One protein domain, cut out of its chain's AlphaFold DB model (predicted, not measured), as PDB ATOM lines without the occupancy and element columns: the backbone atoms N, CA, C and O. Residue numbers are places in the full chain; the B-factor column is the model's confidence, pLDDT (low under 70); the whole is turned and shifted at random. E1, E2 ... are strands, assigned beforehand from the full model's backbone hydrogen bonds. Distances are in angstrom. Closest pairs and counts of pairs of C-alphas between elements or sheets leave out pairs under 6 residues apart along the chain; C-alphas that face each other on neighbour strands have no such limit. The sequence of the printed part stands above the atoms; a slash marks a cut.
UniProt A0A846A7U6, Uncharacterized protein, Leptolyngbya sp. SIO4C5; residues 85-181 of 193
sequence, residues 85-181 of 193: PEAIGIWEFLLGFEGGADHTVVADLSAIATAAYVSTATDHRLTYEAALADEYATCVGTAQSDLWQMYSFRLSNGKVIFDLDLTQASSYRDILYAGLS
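Overview. This is residues 85 to 181 of the 193 residues of an uncharacterized protein of Leptolyngbya sp. SIO4C5 (UniProt A0A846A7U6). A twisted wall of five antiparallel strands is partly covered over one face by a long two-stranded hairpin, E1 and E2, with the last strand, E8, near E2 and beside the E3 edge of the wall: a loose two-layered arrangement. The turn of that hairpin at Glu 98 lies at one end of the longest axis, and Asp 134, in the link from E4 to E5, lies at the other. The printed part has 97 residues, with no named helix and eight named strands, E1 to E8 along the chain; the large sheet has the order E3, E4, E7, E6, E5, and the class is all strand. The whole is compact, with a radius of gyration of the C-alphas of 14.0 A, and elongated, spanning 46 by 25 by 20 A.

Arrangement. E1, residues 87 to 97, and E2, residues 100 to 108, form an antiparallel hairpin at 158 degrees, with N 93 and O 104 2.8 A apart, within hydrogen-bond range. E3, residues 117 to 121, is an edge strand and forms a hairpin with E4, residues 125 to 131; N 119 and O 127 are 2.8 A apart. E5, residues 140 to 144, the other edge strand, E6, residues 151 to 156, and E7, residues 159 to 165, form a meander, each the antiparallel neighbour of the one before. N 153 and O 143 of E6 and E5 are 2.8 A apart, and N 161 and O 154 of E7 and E6 also 2.8 A. E7 is also the antiparallel neighbour of E4, with N 164 and O 126 2.8 A apart; E4, E5, E6 and E7 are a Greek key, a meander of three strands whose last strand pairs with the strand before it. Across the sheet the strands' lines turn by 58 degrees. The closest C-alphas of E1 and E5 are those of Ile 88 and Ala 143, 7.3 A apart, and of E2 and E7 those of Ala 107 and Phe 162, 7.6 A apart. E8, residues 172 to 181, pairs with no named strand; it is near E2, and its closest C-alpha pair with E3 is Val 118 and Gly 179, 6.8 A apart. E1 and E8 are apart.

Along the chain. E1 begins at C-alpha 87 (96.757, 136.966, 129.121) and measures 31.5 A; E2 measures 26.0 A. E4 measures 20.5 A and E7 18.9 A. E8 measures 25.6 A and ends at C-alpha 181 (99.314, 138.710, 108.265).

Size, cuts and confidence. The C-alphas farthest apart are those of Glu 98 and Asp 134, at 46.6 A. The printed part has no cut and no long link. The mean pLDDT of the printed part is 95.0; residues 169 to 170 are under 70.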
ATOM      1  N   PRO A  85      95.828 143.397 130.481       98.19
ATOM      2  CA  PRO A  85      95.081 142.200 130.110       98.19
ATOM      3  C   PRO A  85      95.544 141.012 130.963       98.19
ATOM      4  O   PRO A  85      96.690 140.981 131.401       98.19
ATOM      5  N   GLU A  86      94.681 140.020 131.185       98.06
ATOM      6  CA  GLU A  86      95.034 138.838 131.991       98.06
ATOM      7  C   GLU A  86      96.037 137.919 131.276       98.06
ATOM      8  O   GLU A  86      96.929 137.336 131.898       98.06
ATOM      9  N   ALA A  87      95.903 137.795 129.955       98.00
ATOM     10  CA  ALA A  87      96.757 136.966 129.121       98.00
ATOM     11  C   ALA A  87      96.863 137.517 127.695       98.00
ATOM     12  O   ALA A  87      96.001 138.264 127.233       98.00
ATOM     13  N   ILE A  88      97.913 137.102 126.984       98.06
ATOM     14  CA  ILE A  88      98.113 137.373 125.555       98.06
ATOM     15  C   ILE A  88      98.268 136.041 124.827       98.06
ATOM     16  O   ILE A  88      98.968 135.149 125.308       98.06
ATOM     17  N   GLY A  89      97.592 135.890 123.690       97.44
ATOM     18  CA  GLY A  89      97.580 134.654 122.914       97.44
ATOM     19  C   GLY A  89      98.528 134.676 121.716       97.44
ATOM     20  O   GLY A  89      98.751 135.719 121.100       97.44
ATOM     21  N   ILE A  90      99.033 133.504 121.336       97.56
ATOM     22  CA  ILE A  90      99.612 133.252 120.013       97.56
ATOM     23  C   ILE A  90      98.957 132.023 119.374       97.56
ATOM     24  O   ILE A  90      98.509 131.101 120.063       97.56
ATOM     25  N   TRP A  91      98.934 131.996 118.045       97.44
ATOM     26  CA  TRP A  91      98.811 130.750 117.298       97.44
ATOM     27  C   TRP A  91     100.204 130.242 116.978       97.44
ATOM     28  O   TRP A  91     100.963 130.944 116.314       97.44
ATOM     29  N   GLU A  92     100.517 129.029 117.403       95.94
ATOM     30  CA  GLU A  92     101.741 128.331 117.037       95.94
ATOM     31  C   GLU A  92     101.422 127.063 116.244       95.94
ATOM     32  O   GLU A  92     100.590 126.244 116.639       95.94
ATOM     33  N   PHE A  93     102.104 126.898 115.115       95.81
ATOM     34  CA  PHE A  93     101.999 125.733 114.248       95.81
ATOM     35  C   PHE A  93     103.380 125.130 114.042       95.81
ATOM     36  O   PHE A  93     104.331 125.844 113.731       95.81
ATOM     37  N   LEU A  94     103.455 123.809 114.169       95.12
ATOM     38  CA  LEU A  94     104.674 123.031 114.005       95.12
ATOM     39  C   LEU A  94     104.529 122.092 112.807       95.12
ATOM     40  O   LEU A  94     103.548 121.353 112.716       95.12
ATOM     41  N   LEU A  95     105.529 122.075 111.932       96.81
ATOM     42  CA  LEU A  95     105.676 121.084 110.873       96.81
ATOM     43  C   LEU A  95     107.034 120.390 111.015       96.81
ATOM     44  O   LEU A  95     108.064 120.938 110.632       96.81
ATOM     45  N   GLY A  96     107.030 119.186 111.584       95.44
ATOM     46  CA  GLY A  96     108.241 118.382 111.752       95.44
ATOM     47  C   GLY A  96     108.738 117.761 110.443       95.44
ATOM     48  O   GLY A  96     107.945 117.421 109.563       95.44
ATOM     49  N   PHE A  97     110.051 117.568 110.347       94.06
ATOM     50  CA  PHE A  97     110.733 116.829 109.286       94.06
ATOM     51  C   PHE A  97     111.955 116.087 109.861       94.06
ATOM     52  O   PHE A  97     112.278 116.211 111.041       94.06
ATOM     53  N   GLU A  98     112.625 115.265 109.053       93.19
ATOM     54  CA  GLU A  98     113.824 114.548 109.505       93.19
ATOM     55  C   GLU A  98     114.946 115.540 109.857       93.19
ATOM     56  O   GLU A  98     115.413 116.281 108.993       93.19
ATOM     57  N   GLY A  99     115.357 115.563 111.130       90.88
ATOM     58  CA  GLY A  99     116.394 116.466 111.638       90.88
ATOM     59  C   GLY A  99     115.913 117.879 111.984       90.88
ATOM     60  O   GLY A  99     116.738 118.785 112.065       90.88
ATOM     61  N   GLY A 100     114.606 118.117 112.159       93.69
ATOM     62  CA  GLY A 100     114.135 119.427 112.611       93.69
ATOM     63  C   GLY A 100     112.633 119.679 112.513       93.69
ATOM     64  O   GLY A 100     111.816 118.767 112.366       93.69
ATOM     65  N   ALA A 101     112.263 120.955 112.608       95.06
ATOM     66  CA  ALA A 101     110.895 121.411 112.419       95.06
ATOM     67  C   ALA A 101     110.825 122.864 111.941       95.06
ATOM     68  O   ALA A 101     111.669 123.699 112.275       95.06
ATOM     69  N   ASP A 102     109.767 123.165 111.197       96.62
ATOM     70  CA  ASP A 102     109.344 124.525 110.897       96.62
ATOM     71  C   ASP A 102     108.288 124.973 111.907       96.62
ATOM     72  O   ASP A 102     107.331 124.255 112.201       96.62
ATOM     73  N   HIS A 103     108.447 126.193 112.402       96.62
ATOM     74  CA  HIS A 103     107.553 126.845 113.342       96.62
ATOM     75  C   HIS A 103     106.928 128.062 112.677       96.62
ATOM     76  O   HIS A 103     107.609 128.885 112.067       96.62
ATOM     77  N   THR A 104     105.616 128.201 112.815       97.69
ATOM     78  CA  THR A 104     104.885 129.398 112.404       97.69
ATOM     79  C   THR A 104     104.159 129.966 113.602       97.69
ATOM     80  O   THR A 104     103.391 129.254 114.241       97.69
ATOM     81  N   VAL A 105     104.368 131.248 113.873       97.62
ATOM     82  CA  VAL A 105     103.767 131.946 115.005       97.62
ATOM     83  C   VAL A 105     103.032 133.182 114.536       97.62
ATOM     84  O   VAL A 105     103.545 133.955 113.727       97.62
ATOM     85  N   VAL A 106     101.839 133.384 115.083       97.88
ATOM     86  CA  VAL A 106     101.061 134.609 114.920       97.88
ATOM     87  C   VAL A 106     100.686 135.139 116.294       97.88
ATOM     88  O   VAL A 106     100.043 134.422 117.055       97.88
ATOM     89  N   ALA A 107     101.064 136.374 116.620       97.94
ATOM     90  CA  ALA A 107     100.678 136.983 117.894       97.94
ATOM     91  C   ALA A 107      99.298 137.643 117.795       97.94
ATOM     92  O   ALA A 107      99.046 138.428 116.878       97.94
ATOM     93  N   ASP A 108      98.411 137.351 118.749       96.75
ATOM     94  CA  ASP A 108      97.110 138.007 118.845       96.75
ATOM     95  C   ASP A 108      97.191 139.244 119.734       96.75
ATOM     96  O   ASP A 108      97.075 139.177 120.957       96.75
ATOM     97  N   LEU A 109      97.403 140.393 119.099       96.88
ATOM     98  CA  LEU A 109      97.389 141.690 119.775       96.88
ATOM     99  C   LEU A 109      96.065 142.439 119.578       96.88
ATOM    100  O   LEU A 109      95.906 143.540 120.096       96.88
ATOM    101  N   SER A 110      95.115 141.860 118.836       93.56
ATOM    102  CA  SER A 110      93.952 142.592 118.319       93.56
ATOM    103  C   SER A 110      92.998 143.097 119.405       93.56
ATOM    104  O   SER A 110      92.352 144.125 119.221       93.56
ATOM    105  N   ALA A 111      92.945 142.414 120.551       93.44
ATOM    106  CA  ALA A 111      92.136 142.830 121.692       93.44
ATOM    107  C   ALA A 111      92.794 143.931 122.544       93.44
ATOM    108  O   ALA A 111      92.103 144.587 123.318       93.44
ATOM    109  N   ILE A 112      94.113 144.129 122.436       97.31
ATOM    110  CA  ILE A 112      94.882 144.931 123.405       97.31
ATOM    111  C   ILE A 112      95.668 146.082 122.781       97.31
ATOM    112  O   ILE A 112      96.178 146.942 123.501       97.31
ATOM    113  N   ALA A 113      95.808 146.104 121.457       97.62
ATOM    114  CA  ALA A 113      96.661 147.046 120.760       97.62
ATOM    115  C   ALA A 113      96.139 147.383 119.360       97.62
ATOM    116  O   ALA A 113      95.297 146.704 118.778       97.62
ATOM    117  N   THR A 114      96.687 148.465 118.825       95.75
ATOM    118  CA  THR A 114      96.529 148.895 117.434       95.75
ATOM    119  C   THR A 114      97.397 148.054 116.487       95.75
ATOM    120  O   THR A 114      98.074 147.114 116.908       95.75
ATOM    121  N   ALA A 115      97.388 148.386 115.192       93.38
ATOM    122  CA  ALA A 115      98.198 147.697 114.192       93.38
ATOM    123  C   ALA A 115      99.690 147.682 114.573       93.38
ATOM    124  O   ALA A 115     100.286 148.714 114.897       93.38
ATOM    125  N   ALA A 116     100.292 146.495 114.507       96.88
ATOM    126  CA  ALA A 116     101.701 146.305 114.809       96.88
ATOM    127  C   ALA A 116     102.601 146.675 113.622       96.88
ATOM    128  O   ALA A 116     102.171 146.684 112.470       96.88
ATOM    129  N   TYR A 117     103.883 146.907 113.888       96.81
ATOM    130  CA  TYR A 117     104.937 146.990 112.878       96.81
ATOM    131  C   TYR A 117     106.184 146.233 113.337       96.81
ATOM    132  O   TYR A 117     106.406 146.034 114.531       96.81
ATOM    133  N   VAL A 118     107.018 145.817 112.382       97.06
ATOM    134  CA  VAL A 118     108.331 145.224 112.671       97.06
ATOM    135  C   VAL A 118     109.274 146.337 113.127       97.06
ATOM    136  O   VAL A 118     109.552 147.248 112.346       97.06
ATOM    137  N   SER A 119     109.767 146.282 114.367       96.12
ATOM    138  CA  SER A 119     110.727 147.268 114.883       96.12
ATOM    139  C   SER A 119     112.182 146.827 114.717       96.12
ATOM    140  O   SER A 119     113.030 147.650 114.375       96.12
ATOM    141  N   THR A 120     112.466 145.530 114.866       95.69
ATOM    142  CA  THR A 120     113.791 144.934 114.623       95.69
ATOM    143  C   THR A 120     113.628 143.586 113.945       95.69
ATOM    144  O   THR A 120     112.762 142.815 114.341       95.69
ATOM    145  N   ALA A 121     114.480 143.274 112.969       95.19
ATOM    146  CA  ALA A 121     114.559 141.949 112.363       95.19
ATOM    147  C   ALA A 121     116.016 141.596 112.043       95.19
ATOM    148  O   ALA A 121     116.739 142.378 111.425       95.19
ATOM    149  N   THR A 122     116.426 140.416 112.485       95.44
ATOM    150  CA  THR A 122     117.696 139.745 112.193       95.44
ATOM    151  C   THR A 122     117.400 138.263 111.969       95.44
ATOM    152  O   THR A 122     116.273 137.828 112.203       95.44
ATOM    153  N   ASP A 123     118.410 137.477 111.605       94.50
ATOM    154  CA  ASP A 123     118.229 136.039 111.371       94.50
ATOM    155  C   ASP A 123     117.821 135.274 112.644       94.50
ATOM    156  O   ASP A 123     117.193 134.229 112.553       94.50
ATOM    157  N   HIS A 124     118.116 135.802 113.841       95.50
ATOM    158  CA  HIS A 124     117.881 135.103 115.118       95.50
ATOM    159  C   HIS A 124     117.019 135.886 116.114       95.50
ATOM    160  O   HIS A 124     116.692 135.383 117.186       95.50
ATOM    161  N   ARG A 125     116.664 137.133 115.799       96.12
ATOM    162  CA  ARG A 125     115.864 137.987 116.678       96.12
ATOM    163  C   ARG A 125     114.918 138.874 115.894       96.12
ATOM    164  O   ARG A 125     115.324 139.502 114.915       96.12
ATOM    165  N   LEU A 126     113.690 138.978 116.380       97.75
ATOM    166  CA  LEU A 126     112.617 139.752 115.772       97.75
ATOM    167  C   LEU A 126     111.786 140.430 116.855       97.75
ATOM    168  O   LEU A 126     111.420 139.804 117.844       97.75
ATOM    169  N   THR A 127     111.467 141.703 116.653       98.31
ATOM    170  CA  THR A 127     110.578 142.449 117.543       98.31
ATOM    171  C   THR A 127     109.472 143.126 116.754       98.31
ATOM    172  O   THR A 127     109.719 143.792 115.745       98.31
ATOM    173  N   TYR A 128     108.250 142.980 117.250       98.56
ATOM    174  CA  TYR A 128     107.086 143.729 116.805       98.56
ATOM    175  C   TYR A 128     106.668 144.716 117.878       98.56
ATOM    176  O   TYR A 128     106.696 144.395 119.063       98.56
ATOM    177  N   GLU A 129     106.232 145.895 117.455       98.44
ATOM    178  CA  GLU A 129     105.704 146.932 118.334       98.44
ATOM    179  C   GLU A 129     104.310 147.349 117.885       98.44
ATOM    180  O   GLU A 129     104.059 147.511 116.692       98.44
ATOM    181  N   ALA A 130     103.420 147.567 118.849       98.31
ATOM    182  CA  ALA A 130     102.111 148.169 118.638       98.31
ATOM    183  C   ALA A 130     101.792 149.135 119.785       98.31
ATOM    184  O   ALA A 130     102.227 148.923 120.921       98.31
ATOM    185  N   ALA A 131     101.029 150.195 119.508       98.50
ATOM    186  CA  ALA A 131     100.502 151.045 120.573       98.50
ATOM    187  C   ALA A 131      99.347 150.322 121.274       98.50
ATOM    188  O   ALA A 131      98.480 149.768 120.593       98.50
ATOM    189  N   LEU A 132      99.344 150.327 122.607       98.69
ATOM    190  CA  LEU A 132      98.269 149.748 123.412       98.69
ATOM    191  C   LEU A 132      96.963 150.504 123.167       98.69
ATOM    192  O   LEU A 132      96.970 151.715 122.950       98.69
ATOM    193  N   ALA A 133      95.848 149.780 123.218       98.25
ATOM    194  CA  ALA A 133      94.528 150.391 123.254       98.25
ATOM    195  C   ALA A 133      94.382 151.249 124.522       98.25
ATOM    196  O   ALA A 133      95.025 150.974 125.537       98.25
ATOM    197  N   ASP A 134      93.511 152.260 124.479       97.81
ATOM    198  CA  ASP A 134      93.348 153.235 125.568       97.81
ATOM    199  C   ASP A 134      93.073 152.577 126.932       97.81
ATOM    200  O   ASP A 134      93.603 153.018 127.950       97.81
ATOM    201  N   GLU A 135      92.311 151.478 126.940       97.94
ATOM    202  CA  GLU A 135      92.043 150.644 128.121       97.94
ATOM    203  C   GLU A 135      93.324 150.160 128.821       97.94
ATOM    204  O   GLU A 135      93.393 150.145 130.050       97.94
ATOM    205  N   TYR A 136      94.345 149.802 128.040       98.44
ATOM    206  CA  TYR A 136      95.602 149.229 128.517       98.44
ATOM    207  C   TYR A 136      96.773 150.209 128.436       98.44
ATOM    208  O   TYR A 136      97.903 149.834 128.738       98.44
ATOM    209  N   ALA A 137      96.552 151.472 128.061       97.81
ATOM    210  CA  ALA A 137      97.622 152.443 127.814       97.81
ATOM    211  C   ALA A 137      98.537 152.689 129.032       97.81
ATOM    212  O   ALA A 137      99.681 153.122 128.880       97.81
ATOM    213  N   THR A 138      98.040 152.399 130.239       98.38
ATOM    214  CA  THR A 138      98.784 152.520 131.502       98.38
ATOM    215  C   THR A 138      99.458 151.225 131.954       98.38
ATOM    216  O   THR A 138     100.165 151.252 132.959       98.38
ATOM    217  N   CYS A 139      99.254 150.107 131.249       98.69
ATOM    218  CA  CYS A 139      99.806 148.817 131.638       98.69
ATOM    219  C   CYS A 139     101.336 148.851 131.662       98.69
ATOM    220  O   CYS A 139     101.988 149.214 130.675       98.69
ATOM    221  N   VAL A 140     101.894 148.392 132.779       98.81
ATOM    222  CA  VAL A 140     103.287 147.976 132.896       98.81
ATOM    223  C   VAL A 140     103.294 146.522 133.338       98.81
ATOM    224  O   VAL A 140     102.780 146.198 134.409       98.81
ATOM    225  N   GLY A 141     103.850 145.642 132.514       98.56
ATOM    226  CA  GLY A 141     103.899 144.217 132.811       98.56
ATOM    227  C   GLY A 141     104.605 143.398 131.741       98.56
ATOM    228  O   GLY A 141     105.004 143.903 130.686       98.56
ATOM    229  N   THR A 142     104.744 142.106 132.013       98.56
ATOM    230  CA  THR A 142     105.405 141.154 131.112       98.56
ATOM    231  C   THR A 142     104.612 139.866 130.993       98.56
ATOM    232  O   THR A 142     103.976 139.453 131.959       98.56
ATOM    233  N   ALA A 143     104.697 139.199 129.846       98.19
ATOM    234  CA  ALA A 143     104.165 137.852 129.672       98.19
ATOM    235  C   ALA A 143     105.223 136.961 129.012       98.19
ATOM    236  O   ALA A 143     105.729 137.278 127.936       98.19
ATOM    237  N   GLN A 144     105.572 135.857 129.668       95.69
ATOM    238  CA  GLN A 144     106.533 134.864 129.188       95.69
ATOM    239  C   GLN A 144     106.138 133.488 129.734       95.69
ATOM    240  O   GLN A 144     105.456 133.389 130.752       95.69
ATOM    241  N   SER A 145     106.530 132.426 129.034       90.31
ATOM    242  CA  SER A 145     106.264 131.044 129.432       90.31
ATOM    243  C   SER A 145     107.574 130.293 129.627       90.31
ATOM    244  O   SER A 145     108.478 130.410 128.801       90.31
ATOM    245  N   ASP A 146     107.634 129.451 130.659       87.62
ATOM    246  CA  ASP A 146     108.763 128.544 130.889       87.62
ATOM    247  C   ASP A 146     108.906 127.497 129.777       87.62
ATOM    248  O   ASP A 146     110.014 127.044 129.495       87.62
ATOM    249  N   LEU A 147     107.796 127.115 129.137       87.94
ATOM    250  CA  LEU A 147     107.803 126.187 128.005       87.94
ATOM    251  C   LEU A 147     108.206 126.901 126.711       87.94
ATOM    252  O   LEU A 147     108.912 126.332 125.881       87.94
ATOM    253  N   TRP A 148     107.794 128.164 126.568       89.50
ATOM    254  CA  TRP A 148     107.979 128.949 125.353       89.50
ATOM    255  C   TRP A 148     108.897 130.166 125.544       89.50
ATOM    256  O   TRP A 148     108.562 131.280 125.151       89.50
ATOM    257  N   GLN A 149     110.080 129.948 126.122       91.38
ATOM    258  CA  GLN A 149     110.984 131.021 126.570       91.38
ATOM    259  C   GLN A 149     111.482 131.961 125.462       91.38
ATOM    260  O   GLN A 149     111.833 133.100 125.763       91.38
ATOM    261  N   MET A 150     111.497 131.514 124.201       94.19
ATOM    262  CA  MET A 150     111.901 132.334 123.054       94.19
ATOM    263  C   MET A 150     110.889 133.426 122.703       94.19
ATOM    264  O   MET A 150     111.244 134.343 121.971       94.19
ATOM    265  N   TYR A 151     109.651 133.329 123.195       96.44
ATOM    266  CA  TYR A 151     108.605 134.323 122.989       96.44
ATOM    267  C   TYR A 151     108.398 135.114 124.275       96.44
ATOM    268  O   TYR A 151     108.221 134.540 125.353       96.44
ATOM    269  N   SER A 152     108.365 136.437 124.171       98.00
ATOM    270  CA  SER A 152     108.010 137.289 125.302       98.00
ATOM    271  C   SER A 152     107.216 138.515 124.879       98.00
ATOM    272  O   SER A 152     107.341 139.014 123.758       98.00
ATOM    273  N   PHE A 153     106.406 139.011 125.810       98.62
ATOM    274  CA  PHE A 153     105.658 140.250 125.682       98.62
ATOM    275  C   PHE A 153     106.089 141.229 126.766       98.62
ATOM    276  O   PHE A 153     106.191 140.864 127.938       98.62
ATOM    277  N   ARG A 154     106.296 142.489 126.385       98.62
ATOM    278  CA  ARG A 154     106.518 143.602 127.317       98.62
ATOM    279  C   ARG A 154     105.482 144.682 127.063       98.62
ATOM    280  O   ARG A 154     105.388 145.175 125.941       98.62
ATOM    281  N   LEU A 155     104.746 145.064 128.098       98.75
ATOM    282  CA  LEU A 155     103.786 146.158 128.083       98.75
ATOM    283  C   LEU A 155     104.390 147.298 128.896       98.75
ATOM    284  O   LEU A 155     104.715 147.113 130.065       98.75
ATOM    285  N   SER A 156     104.635 148.443 128.267       98.56
ATOM    286  CA  SER A 156     105.127 149.643 128.954       98.56
ATOM    287  C   SER A 156     105.007 150.865 128.052       98.56
ATOM    288  O   SER A 156     105.022 150.745 126.827       98.56
ATOM    289  N   ASN A 157     104.942 152.060 128.646       97.75
ATOM    290  CA  ASN A 157     104.972 153.333 127.912       97.75
ATOM    291  C   ASN A 157     103.916 153.423 126.788       97.75
ATOM    292  O   ASN A 157     104.206 153.925 125.701       97.75
ATOM    293  N   GLY A 158     102.712 152.888 127.029       98.19
ATOM    294  CA  GLY A 158     101.625 152.868 126.046       98.19
ATOM    295  C   GLY A 158     101.864 151.943 124.848       98.19
ATOM    296  O   GLY A 158     101.228 152.116 123.810       98.19
ATOM    297  N   LYS A 159     102.785 150.979 124.952       98.56
ATOM    298  CA  LYS A 159     103.122 150.036 123.880       98.56
ATOM    299  C   LYS A 159     103.169 148.599 124.377       98.56
ATOM    300  O   LYS A 159     103.537 148.342 125.522       98.56
ATOM    301  N   VAL A 160     102.877 147.674 123.470       98.69
ATOM    302  CA  VAL A 160     103.208 146.255 123.603       98.69
ATOM    303  C   VAL A 160     104.330 145.911 122.629       98.69
ATOM    304  O   VAL A 160     104.313 146.323 121.467       98.69
ATOM    305  N   ILE A 161     105.313 145.164 123.120       98.62
ATOM    306  CA  ILE A 161     106.407 144.605 122.333       98.62
ATOM    307  C   ILE A 161     106.282 143.090 122.369       98.62
ATOM    308  O   ILE A 161     106.311 142.522 123.457       98.62
ATOM    309  N   PHE A 162     106.188 142.456 121.204       98.50
ATOM    310  CA  PHE A 162     106.353 141.012 121.047       98.50
ATOM    311  C   PHE A 162     107.781 140.735 120.561       98.50
ATOM    312  O   PHE A 162     108.181 141.244 119.514       98.50
ATOM    313  N   ASP A 163     108.557 139.983 121.338       98.06
ATOM    314  CA  ASP A 163     109.977 139.688 121.105       98.06
ATOM    315  C   ASP A 163     110.144 138.176 120.889       98.06
ATOM    316  O   ASP A 163     109.689 137.372 121.708       98.06
ATOM    317  N   LEU A 164     110.768 137.814 119.768       97.31
ATOM    318  CA  LEU A 164     111.257 136.476 119.466       97.31
ATOM    319  C   LEU A 164     112.785 136.493 119.518       97.31
ATOM    320  O   LEU A 164     113.408 137.186 118.710       97.31
ATOM    321  N   ASP A 165     113.370 135.688 120.402       95.56
ATOM    322  CA  ASP A 165     114.819 135.525 120.544       95.56
ATOM    323  C   ASP A 165     115.223 134.046 120.420       95.56
ATOM    324  O   ASP A 165     114.973 133.227 121.306       95.56
ATOM    325  N   LEU A 166     115.855 133.704 119.298       94.38
ATOM    326  CA  LEU A 166     116.332 132.356 118.985       94.38
ATOM    327  C   LEU A 166     117.799 132.134 119.383       94.38
ATOM    328  O   LEU A 166     118.324 131.042 119.174       94.38
ATOM    329  N   THR A 167     118.472 133.127 119.974       90.50
ATOM    330  CA  THR A 167     119.918 133.063 120.257       90.50
ATOM    331  C   THR A 167     120.295 132.095 121.378       90.50
ATOM    332  O   THR A 167     121.437 131.649 121.446       90.50
ATOM    333  N   GLN A 168     119.352 131.753 122.260       76.50
ATOM    334  CA  GLN A 168     119.612 130.917 123.437       76.50
ATOM    335  C   GLN A 168     119.493 129.406 123.169       76.50
ATOM    336  O   GLN A 168     119.614 128.604 124.094       76.50
ATOM    337  N   ALA A 169     119.242 128.991 121.926       68.00
ATOM    338  CA  ALA A 169     119.052 127.585 121.600       68.00
ATOM    339  C   ALA A 169     120.372 126.856 121.312       68.00
ATOM    340  O   ALA A 169     121.252 127.366 120.626       68.00
ATOM    341  N   SER A 170     120.479 125.613 121.787       64.25
ATOM    342  CA  SER A 170     121.587 124.707 121.456       64.25
ATOM    343  C   SER A 170     121.484 124.098 120.051       64.25
ATOM    344  O   SER A 170     122.393 123.383 119.639       64.25
ATOM    345  N   SER A 171     120.371 124.332 119.352       73.62
ATOM    346  CA  SER A 171     120.105 123.881 117.986       73.62
ATOM    347  C   SER A 171     120.163 125.058 117.013       73.62
ATOM    348  O   SER A 171     119.954 126.206 117.410       73.62
ATOM    349  N   TYR A 172     120.444 124.784 115.739       80.88
ATOM    350  CA  TYR A 172     120.485 125.820 114.710       80.88
ATOM    351  C   TYR A 172     119.066 126.346 114.470       80.88
ATOM    352  O   TYR A 172     118.150 125.561 114.196       80.88
ATOM    353  N   ARG A 173     118.864 127.659 114.635       89.31
ATOM    354  CA  ARG A 173     117.548 128.292 114.526       89.31
ATOM    355  C   ARG A 173     117.603 129.588 113.735       89.31
ATOM    356  O   ARG A 173     118.197 130.547 114.209       89.31
ATOM    357  N   ASP A 174     116.878 129.634 112.623       94.62
ATOM    358  CA  ASP A 174     116.818 130.806 111.747       94.62
ATOM    359  C   ASP A 174     115.382 131.266 111.518       94.62
ATOM    360  O   ASP A 174     114.480 130.468 111.248       94.62
ATOM    361  N   ILE A 175     115.185 132.580 111.538       96.88
ATOM    362  CA  ILE A 175     113.983 133.233 111.033       96.88
ATOM    363  C   ILE A 175     114.050 133.230 109.508       96.88
ATOM    364  O   ILE A 175     114.906 133.868 108.903       96.88
ATOM    365  N   LEU A 176     113.105 132.534 108.881       96.31
ATOM    366  CA  LEU A 176     113.012 132.441 107.426       96.31
ATOM    367  C   LEU A 176     112.120 133.546 106.853       96.31
ATOM    368  O   LEU A 176     112.415 134.097 105.794       96.31
ATOM    369  N   TYR A 177     111.026 133.873 107.551       95.50
ATOM    370  CA  TYR A 177     110.082 134.911 107.134       95.50
ATOM    371  C   TYR A 177     109.494 135.643 108.339       95.50
ATOM    372  O   TYR A 177     109.164 135.035 109.352       95.50
ATOM    373  N   ALA A 178     109.294 136.950 108.200       97.00
ATOM    374  CA  ALA A 178     108.651 137.791 109.199       97.00
ATOM    375  C   ALA A 178     107.816 138.877 108.511       97.00
ATOM    376  O   ALA A 178     108.173 139.358 107.433       97.00
ATOM    377  N   GLY A 179     106.703 139.270 109.123       96.06
ATOM    378  CA  GLY A 179     105.852 140.338 108.620       96.06
ATOM    379  C   GLY A 179     104.533 140.445 109.373       96.06
ATOM    380  O   GLY A 179     104.411 140.039 110.525       96.06
ATOM    381  N   LEU A 180     103.531 141.002 108.701       95.06
ATOM    382  CA  LEU A 180     102.169 141.089 109.216       95.06
ATOM    383  C   LEU A 180     101.246 140.251 108.331       95.06
ATOM    384  O   LEU A 180     101.299 140.362 107.106       95.06
ATOM    385  N   SER A 181     100.381 139.449 108.944       90.25
ATOM    386  CA  SER A 181      99.314 138.710 108.265       90.25
ATOM    387  C   SER A 181      97.977 139.132 108.855       90.25
ATOM    388  O   SER A 181      97.772 138.983 110.056       90.25
TER     389      SER A 181